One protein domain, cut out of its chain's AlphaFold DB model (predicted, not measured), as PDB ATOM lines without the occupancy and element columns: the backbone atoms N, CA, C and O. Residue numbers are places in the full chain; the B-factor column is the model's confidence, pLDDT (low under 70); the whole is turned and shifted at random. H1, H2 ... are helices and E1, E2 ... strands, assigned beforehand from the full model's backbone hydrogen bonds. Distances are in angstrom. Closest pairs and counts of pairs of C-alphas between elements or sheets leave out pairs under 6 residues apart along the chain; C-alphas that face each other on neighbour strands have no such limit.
ATOM      1  N   ALA A   4     276.563 262.646 338.903       95.75
ATOM      2  CA  ALA A   4     276.492 263.874 338.113       95.75
ATOM      3  C   ALA A   4     277.535 263.916 336.976       95.75
ATOM      4  O   ALA A   4     277.230 264.349 335.867       95.75
ATOM      5  N   GLU A   5     278.757 263.427 337.218       95.69
ATOM      6  CA  GLU A   5     279.775 263.302 336.162       95.69
ATOM      7  C   GLU A   5     279.323 262.330 335.063       95.69
ATOM      8  O   GLU A   5     279.499 262.620 333.882       95.69
ATOM      9  N   ILE A   6     278.685 261.211 335.430       94.00
ATOM     10  CA  ILE A   6     278.129 260.255 334.458       94.00
ATOM     11  C   ILE A   6     277.054 260.931 333.608       94.00
ATOM     12  O   ILE A   6     277.099 260.829 332.385       94.00
ATOM     13  N   GLU A   7     276.117 261.640 334.240       95.56
ATOM     14  CA  GLU A   7     275.038 262.374 333.564       95.56
ATOM     15  C   GLU A   7     275.590 263.408 332.579       95.56
ATOM     16  O   GLU A   7     275.103 263.521 331.453       95.56
ATOM     17  N   SER A   8     276.660 264.109 332.967       96.88
ATOM     18  CA  SER A   8     277.350 265.061 332.096       96.88
ATOM     19  C   SER A   8     278.013 264.388 330.894       96.88
ATOM     20  O   SER A   8     278.048 264.985 329.821       96.88
ATOM     21  N   ILE A   9     278.552 263.176 331.055       94.19
ATOM     22  CA  ILE A   9     279.199 262.430 329.965       94.19
ATOM     23  C   ILE A   9     278.153 261.884 328.986       94.19
ATOM     24  O   ILE A   9     278.352 261.962 327.777       94.19
ATOM     25  N   ILE A  10     277.043 261.335 329.490       92.75
ATOM     26  CA  ILE A  10     275.987 260.752 328.646       92.75
ATOM     27  C   ILE A  10     275.013 261.805 328.091       92.75
ATOM     28  O   ILE A  10     274.237 261.495 327.192       92.75
ATOM     29  N   GLY A  11     275.036 263.031 328.626       95.62
ATOM     30  CA  GLY A  11     274.146 264.125 328.228       95.62
ATOM     31  C   GLY A  11     272.686 263.926 328.647       95.62
ATOM     32  O   GLY A  11     271.791 264.545 328.075       95.62
ATOM     33  N   ALA A  12     272.429 263.048 329.616       93.81
ATOM     34  CA  ALA A  12     271.094 262.673 330.065       93.81
ATOM     35  C   ALA A  12     271.085 262.374 331.575       93.81
ATOM     36  O   ALA A  12     272.086 261.888 332.106       93.81
ATOM     37  N   PRO A  13     269.969 262.631 332.281       94.56
ATOM     38  CA  PRO A  13     269.846 262.295 333.693       94.56
ATOM     39  C   PRO A  13     269.774 260.777 333.898       94.56
ATOM     40  O   PRO A  13     269.146 260.053 333.120       94.56
ATOM     41  N   LEU A  14     270.376 260.288 334.982       93.00
ATOM     42  CA  LEU A  14     270.294 258.882 335.348       93.00
ATOM     43  C   LEU A  14     268.878 258.554 335.843       93.00
ATOM     44  O   LEU A  14     268.260 259.359 336.550       93.00
ATOM     45  N   PRO A  15     268.353 257.353 335.540       92.25
ATOM     46  CA  PRO A  15     267.056 256.938 336.053       92.25
ATOM     47  C   PRO A  15     267.019 256.967 337.588       92.25
ATOM     48  O   PRO A  15     268.007 256.591 338.226       92.25
ATOM     49  N   PRO A  16     265.869 257.277 338.218       93.12
ATOM     50  CA  PRO A  16     265.744 257.270 339.678       93.12
ATOM     51  C   PRO A  16     266.185 255.950 340.327       93.12
ATOM     52  O   PRO A  16     266.716 255.945 341.435       93.12
ATOM     53  N   SER A  17     266.008 254.823 339.632       92.25
ATOM     54  CA  SER A  17     266.442 253.498 340.090       92.25
ATOM     55  C   SER A  17     267.956 253.388 340.287       92.25
ATOM     56  O   SER A  17     268.379 252.689 341.204       92.25
ATOM     57  N   ALA A  18     268.764 254.114 339.507       91.94
ATOM     58  CA  ALA A  18     270.219 254.151 339.661       91.94
ATOM     59  C   ALA A  18     270.641 254.773 341.006       91.94
ATOM     60  O   ALA A  18     271.657 254.384 341.581       91.94
ATOM     61  N   ARG A  19     269.825 255.694 341.538       94.50
ATOM     62  CA  ARG A  19     270.022 256.348 342.844       94.50
ATOM     63  C   ARG A  19     269.341 255.617 344.002       94.50
ATOM     64  O   ARG A  19     269.605 255.918 345.153       94.50
ATOM     65  N   LYS A  20     268.446 254.667 343.721       93.75
ATOM     66  CA  LYS A  20     267.700 253.921 344.753       93.75
ATOM     67  C   LYS A  20     268.244 252.518 344.984       93.75
ATOM     68  O   LYS A  20     268.180 252.006 346.098       93.75
ATOM     69  N   HIS A  21     268.753 251.876 343.938       92.50
ATOM     70  CA  HIS A  21     269.050 250.452 343.959       92.50
ATOM     71  C   HIS A  21     270.485 250.190 343.516       92.50
ATOM     72  O   HIS A  21     270.807 250.269 342.333       92.50
ATOM     73  N   ARG A  22     271.335 249.751 344.453       91.38
ATOM     74  CA  ARG A  22     272.705 249.301 344.147       91.38
ATOM     75  C   ARG A  22     272.744 248.218 343.060       91.38
ATOM     76  O   ARG A  22     273.674 248.187 342.265       91.38
ATOM     77  N   ALA A  23     271.725 247.357 343.000       91.19
ATOM     78  CA  ALA A  23     271.603 246.301 341.991       91.19
ATOM     79  C   ALA A  23     271.500 246.829 340.547       91.19
ATOM     80  O   ALA A  23     271.867 246.115 339.615       91.19
ATOM     81  N   TRP A  24     271.062 248.077 340.357       93.69
ATOM     82  CA  TRP A  24     271.038 248.728 339.046       93.69
ATOM     83  C   TRP A  24     272.448 248.848 338.443       93.69
ATOM     84  O   TRP A  24     272.617 248.710 337.238       93.69
ATOM     85  N   TRP A  25     273.468 248.994 339.297       93.69
ATOM     86  CA  TRP A  25     274.890 249.031 338.941       93.69
ATOM     87  C   TRP A  25     275.556 247.646 338.969       93.69
ATOM     88  O   TRP A  25     276.777 247.551 339.074       93.69
ATOM     89  N   SER A  26     274.789 246.552 338.960       92.50
ATOM     90  CA  SER A  26     275.359 245.200 339.016       92.50
ATOM     91  C   SER A  26     276.026 244.801 337.700       92.50
ATOM     92  O   SER A  26     275.569 245.164 336.627       92.50
ATOM     93  N   ASN A  27     277.061 243.963 337.762       92.62
ATOM     94  CA  ASN A  27     277.710 243.403 336.569       92.62
ATOM     95  C   ASN A  27     276.977 242.170 335.995       92.62
ATOM     96  O   ASN A  27     277.594 241.380 335.285       92.62
ATOM     97  N   ASN A  28     275.692 241.970 336.320       88.69
ATOM     98  CA  ASN A  28     274.897 240.864 335.784       88.69
ATOM     99  C   ASN A  28     274.136 241.310 334.515       88.69
ATOM    100  O   ASN A  28     273.188 242.093 334.640       88.69
ATOM    101  N   PRO A  29     274.505 240.823 333.313       84.69
ATOM    102  CA  PRO A  29     273.848 241.211 332.063       84.69
ATOM    103  C   PRO A  29     272.390 240.737 331.974       84.69
ATOM    104  O   PRO A  29     271.588 241.363 331.292       84.69
ATOM    105  N   SER A  30     272.002 239.686 332.703       86.19
ATOM    106  CA  SER A  30     270.618 239.189 332.708       86.19
ATOM    107  C   SER A  30     269.659 240.060 333.527       86.19
ATOM    108  O   SER A  30     268.447 239.920 333.392       86.19
ATOM    109  N   ASN A  31     270.178 240.948 334.381       82.12
ATOM    110  CA  ASN A  31     269.356 241.774 335.269       82.12
ATOM    111  C   ASN A  31     268.944 243.109 334.643       82.12
ATOM    112  O   ASN A  31     267.895 243.649 334.992       82.12
ATOM    113  N   SER A  32     269.788 243.692 333.789       84.38
ATOM    114  CA  SER A  32     269.530 245.008 333.209       84.38
ATOM    115  C   SER A  32     270.289 245.206 331.909       84.38
ATOM    116  O   SER A  32     271.483 244.927 331.819       84.38
ATOM    117  N   VAL A  33     269.606 245.784 330.923       88.12
ATOM    118  CA  VAL A  33     270.178 246.068 329.601       88.12
ATOM    119  C   VAL A  33     271.330 247.074 329.696       88.12
ATOM    120  O   VAL A  33     272.301 246.978 328.951       88.12
ATOM    121  N   ILE A  34     271.274 248.012 330.652       88.50
ATOM    122  CA  ILE A  34     272.315 249.038 330.808       88.50
ATOM    123  C   ILE A  34     273.662 248.458 331.243       88.50
ATOM    124  O   ILE A  34     274.700 249.030 330.922       88.50
ATOM    125  N   THR A  35     273.662 247.287 331.888       91.38
ATOM    126  CA  THR A  35     274.881 246.577 332.284       91.38
ATOM    127  C   THR A  35     275.788 246.293 331.091       91.38
ATOM    128  O   THR A  35     277.013 246.328 331.211       91.38
ATOM    129  N   HIS A  36     275.208 246.090 329.906       89.94
ATOM    130  CA  HIS A  36     275.980 245.903 328.685       89.94
ATOM    131  C   HIS A  36     276.833 247.120 328.315       89.94
ATOM    132  O   HIS A  36     277.879 246.927 327.707       89.94
ATOM    133  N   ALA A  37     276.451 248.343 328.698       90.62
ATOM    134  CA  ALA A  37     277.160 249.555 328.293       90.62
ATOM    135  C   ALA A  37     278.608 249.583 328.811       90.62
ATOM    136  O   ALA A  37     279.544 249.749 328.031       90.62
ATOM    137  N   TRP A  38     278.815 249.368 330.115       91.50
ATOM    138  CA  TRP A  38     280.169 249.353 330.677       91.50
ATOM    139  C   TRP A  38     280.885 248.027 330.435       91.50
ATOM    140  O   TRP A  38     282.085 248.045 330.171       91.50
ATOM    141  N   LEU A  39     280.170 246.895 330.448       91.12
ATOM    142  CA  LEU A  39     280.781 245.601 330.139       91.12
ATOM    143  C   LEU A  39     281.348 245.580 328.713       91.12
ATOM    144  O   LEU A  39     282.504 245.206 328.533       91.12
ATOM    145  N   ALA A  40     280.585 246.025 327.710       88.50
ATOM    146  CA  ALA A  40     281.053 246.094 326.324       88.50
ATOM    147  C   ALA A  40     282.235 247.062 326.157       88.50
ATOM    148  O   ALA A  40     283.126 246.810 325.350       88.50
ATOM    149  N   ALA A  41     282.287 248.121 326.968       89.38
ATOM    150  CA  ALA A  41     283.426 249.034 327.035       89.38
ATOM    151  C   ALA A  41     284.649 248.447 327.777       89.38
ATOM    152  O   ALA A  41     285.676 249.116 327.885       89.38
ATOM    153  N   GLY A  42     284.564 247.216 328.293       90.94
ATOM    154  CA  GLY A  42     285.647 246.557 329.023       90.94
ATOM    155  C   GLY A  42     285.797 247.032 330.469       90.94
ATOM    156  O   GLY A  42     286.865 246.881 331.055       90.94
ATOM    157  N   TYR A  43     284.750 247.604 331.059       92.44
ATOM    158  CA  TYR A  43     284.726 248.057 332.447       92.44
ATOM    159  C   TYR A  43     283.755 247.225 333.283       92.44
ATOM    160  O   TYR A  43     282.801 246.638 332.777       92.44
ATOM    161  N   ARG A  44     283.982 247.184 334.595       93.75
ATOM    162  CA  ARG A  44     283.076 246.602 335.593       93.75
ATOM    163  C   ARG A  44     282.907 247.567 336.751       93.75
ATOM    164  O   ARG A  44     283.832 248.304 337.083       93.75
ATOM    165  N   THR A  45     281.737 247.559 337.373       93.94
ATOM    166  CA  THR A  45     281.514 248.297 338.618       93.94
ATOM    167  C   THR A  45     282.194 247.560 339.770       93.94
ATOM    168  O   THR A  45     282.020 246.350 339.927       93.94
ATOM    169  N   GLU A  46     282.984 248.271 340.569       93.44
ATOM    170  CA  GLU A  46     283.700 247.698 341.717       93.44
ATOM    171  C   GLU A  46     283.080 248.170 343.034       93.44
ATOM    172  O   GLU A  46     282.631 247.370 343.857       93.44
ATOM    173  N   GLN A  47     282.982 249.489 343.205       92.44
ATOM    174  CA  GLN A  47     282.442 250.114 344.407       92.44
ATOM    175  C   GLN A  47     281.309 251.053 344.022       92.44
ATOM    176  O   GLN A  47     281.488 251.949 343.200       92.44
ATOM    177  N   VAL A  48     280.145 250.825 344.623       94.50
ATOM    178  CA  VAL A  48     278.923 251.598 344.395       94.50
ATOM    179  C   VAL A  48     278.472 252.128 345.748       94.50
ATOM    180  O   VAL A  48     278.019 251.345 346.586       94.50
ATOM    181  N   ASP A  49     278.597 253.434 345.946       94.38
ATOM    182  CA  ASP A  49     278.083 254.147 347.108       94.38
ATOM    183  C   ASP A  49     276.899 255.012 346.671       94.38
ATOM    184  O   ASP A  49     277.056 256.034 346.005       94.38
ATOM    185  N   ILE A  50     275.701 254.568 347.042       95.00
ATOM    186  CA  ILE A  50     274.459 255.274 346.738       95.00
ATOM    187  C   ILE A  50     274.314 256.541 347.590       95.00
ATOM    188  O   ILE A  50     273.810 257.540 347.091       95.00
ATOM    189  N   ALA A  51     274.763 256.520 348.849       93.44
ATOM    190  CA  ALA A  51     274.600 257.648 349.763       93.44
ATOM    191  C   ALA A  51     275.493 258.826 349.360       93.44
ATOM    192  O   ALA A  51     275.063 259.974 349.400       93.44
ATOM    193  N   SER A  52     276.719 258.525 348.930       93.44
ATOM    194  CA  SER A  52     277.658 259.528 348.420       93.44
ATOM    195  C   SER A  52     277.542 259.762 346.908       93.44
ATOM    196  O   SER A  52     278.326 260.542 346.369       93.44
ATOM    197  N   GLU A  53     276.632 259.061 346.221       95.06
ATOM    198  CA  GLU A  53     276.444 259.080 344.760       95.06
ATOM    199  C   GLU A  53     277.743 258.876 343.969       95.06
ATOM    200  O   GLU A  53     278.038 259.572 342.991       95.06
ATOM    201  N   LYS A  54     278.552 257.916 344.427       95.94
ATOM    202  CA  LYS A  54     279.880 257.621 343.891       95.94
ATOM    203  C   LYS A  54     279.969 256.205 343.351       95.94
ATOM    204  O   LYS A  54     279.464 255.245 343.928       95.94
ATOM    205  N   LEU A  55     280.685 256.094 342.240       94.94
ATOM    206  CA  LEU A  55     280.940 254.859 341.523       94.94
ATOM    207  C   LEU A  55     282.408 254.768 341.110       94.94
ATOM    208  O   LEU A  55     283.004 255.734 340.609       94.94
ATOM    209  N   VAL A  56     282.968 253.576 341.286       95.50
ATOM    210  CA  VAL A  56     284.279 253.191 340.766       95.50
ATOM    211  C   VAL A  56     284.081 252.151 339.671       95.50
ATOM    212  O   VAL A  56     283.506 251.086 339.912       95.50
ATOM    213  N   PHE A  57     284.567 252.477 338.474       94.31
ATOM    214  CA  PHE A  57     284.735 251.517 337.394       94.31
ATOM    215  C   PHE A  57     286.173 251.014 337.384       94.31
ATOM    216  O   PHE A  57     287.111 251.810 337.391       94.31
ATOM    217  N   HIS A  58     286.326 249.700 337.314       94.00
ATOM    218  CA  HIS A  58     287.601 249.035 337.103       94.00
ATOM    219  C   HIS A  58     287.649 248.500 335.673       94.00
ATOM    220  O   HIS A  58     286.670 247.929 335.184       94.00
ATOM    221  N   LYS A  59     288.781 248.674 334.988       91.56
ATOM    222  CA  LYS A  59     288.985 248.102 333.655       91.56
ATOM    223  C   LYS A  59     289.168 246.593 333.805       91.56
ATOM    224  O   LYS A  59     290.058 246.145 334.514       91.56
ATOM    225  N   ALA A  60     288.311 245.796 333.185       84.94
ATOM    226  CA  ALA A  60     288.490 244.355 333.178       84.94
ATOM    227  C   ALA A  60     289.673 244.009 332.261       84.94
ATOM    228  O   ALA A  60     289.653 244.339 331.076       84.94
TER     229      ALA A  60
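This is residues 4 to 60 of the 109 residues of an uncharacterized protein of Rhodobacteraceae bacterium (UniProt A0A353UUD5). A two-strand hairpin, E1 and E2, makes a wall on one side of the domain, and four short helices are spread out loosely on the other side. H3 and H4 come nearest to E1, H2 meets H3 at a corner, and H1 is set off by itself. The printed part has 57 residues, with four named helices and two named strands in the order H1, H2, H3, H4, E1, E2 along the chain; the two strands make one antiparallel sheet, order E1 - E2, and the class is mixed, helices and strands. The whole is compact, with a radius of gyration of the C-alphas of 10.8 A and spans of 23 by 21 by 19 A.

H1, residues 4 to 10, begins at C-alpha 4 (276.492, 263.874, 338.113) and is 10.0 A long. H2 is residues 16 to 20, H3 residues 22 to 25, and H4 residues 35 to 40, 8.6 A long. E1, residues 43 to 49, measures 17.2 A; E2, residues 54 to 59, measures 16.7 A and ends at C-alpha 59 (288.985, 248.102, 333.655).

H1 is apart from the other named elements. H2 and H3 only just touch, only at the corner, with C-alphas of Ala 18 and Trp 24 closest at 5.5 A. The closest C-alphas of H3 and E1, Arg 22 and Val 48, are 6.6 A apart; those of H4 and E1, Trp 38 and Arg 44, 6.3 A. E1 and E2 form a hairpin, antiparallel at 157 degrees, with N 46 and O 56 within hydrogen-bond range at 2.9 A. In H1, H2 and H4 every O i to N i+4 pair is within hydrogen-bond range; H3 is too short for one.

The C-alphas of Pro 16 and Ala 60, the two farthest apart, are 27.0 A apart. The printed part has no cut and no long link. Its mean pLDDT is 92.2, and no printed residue is under 70.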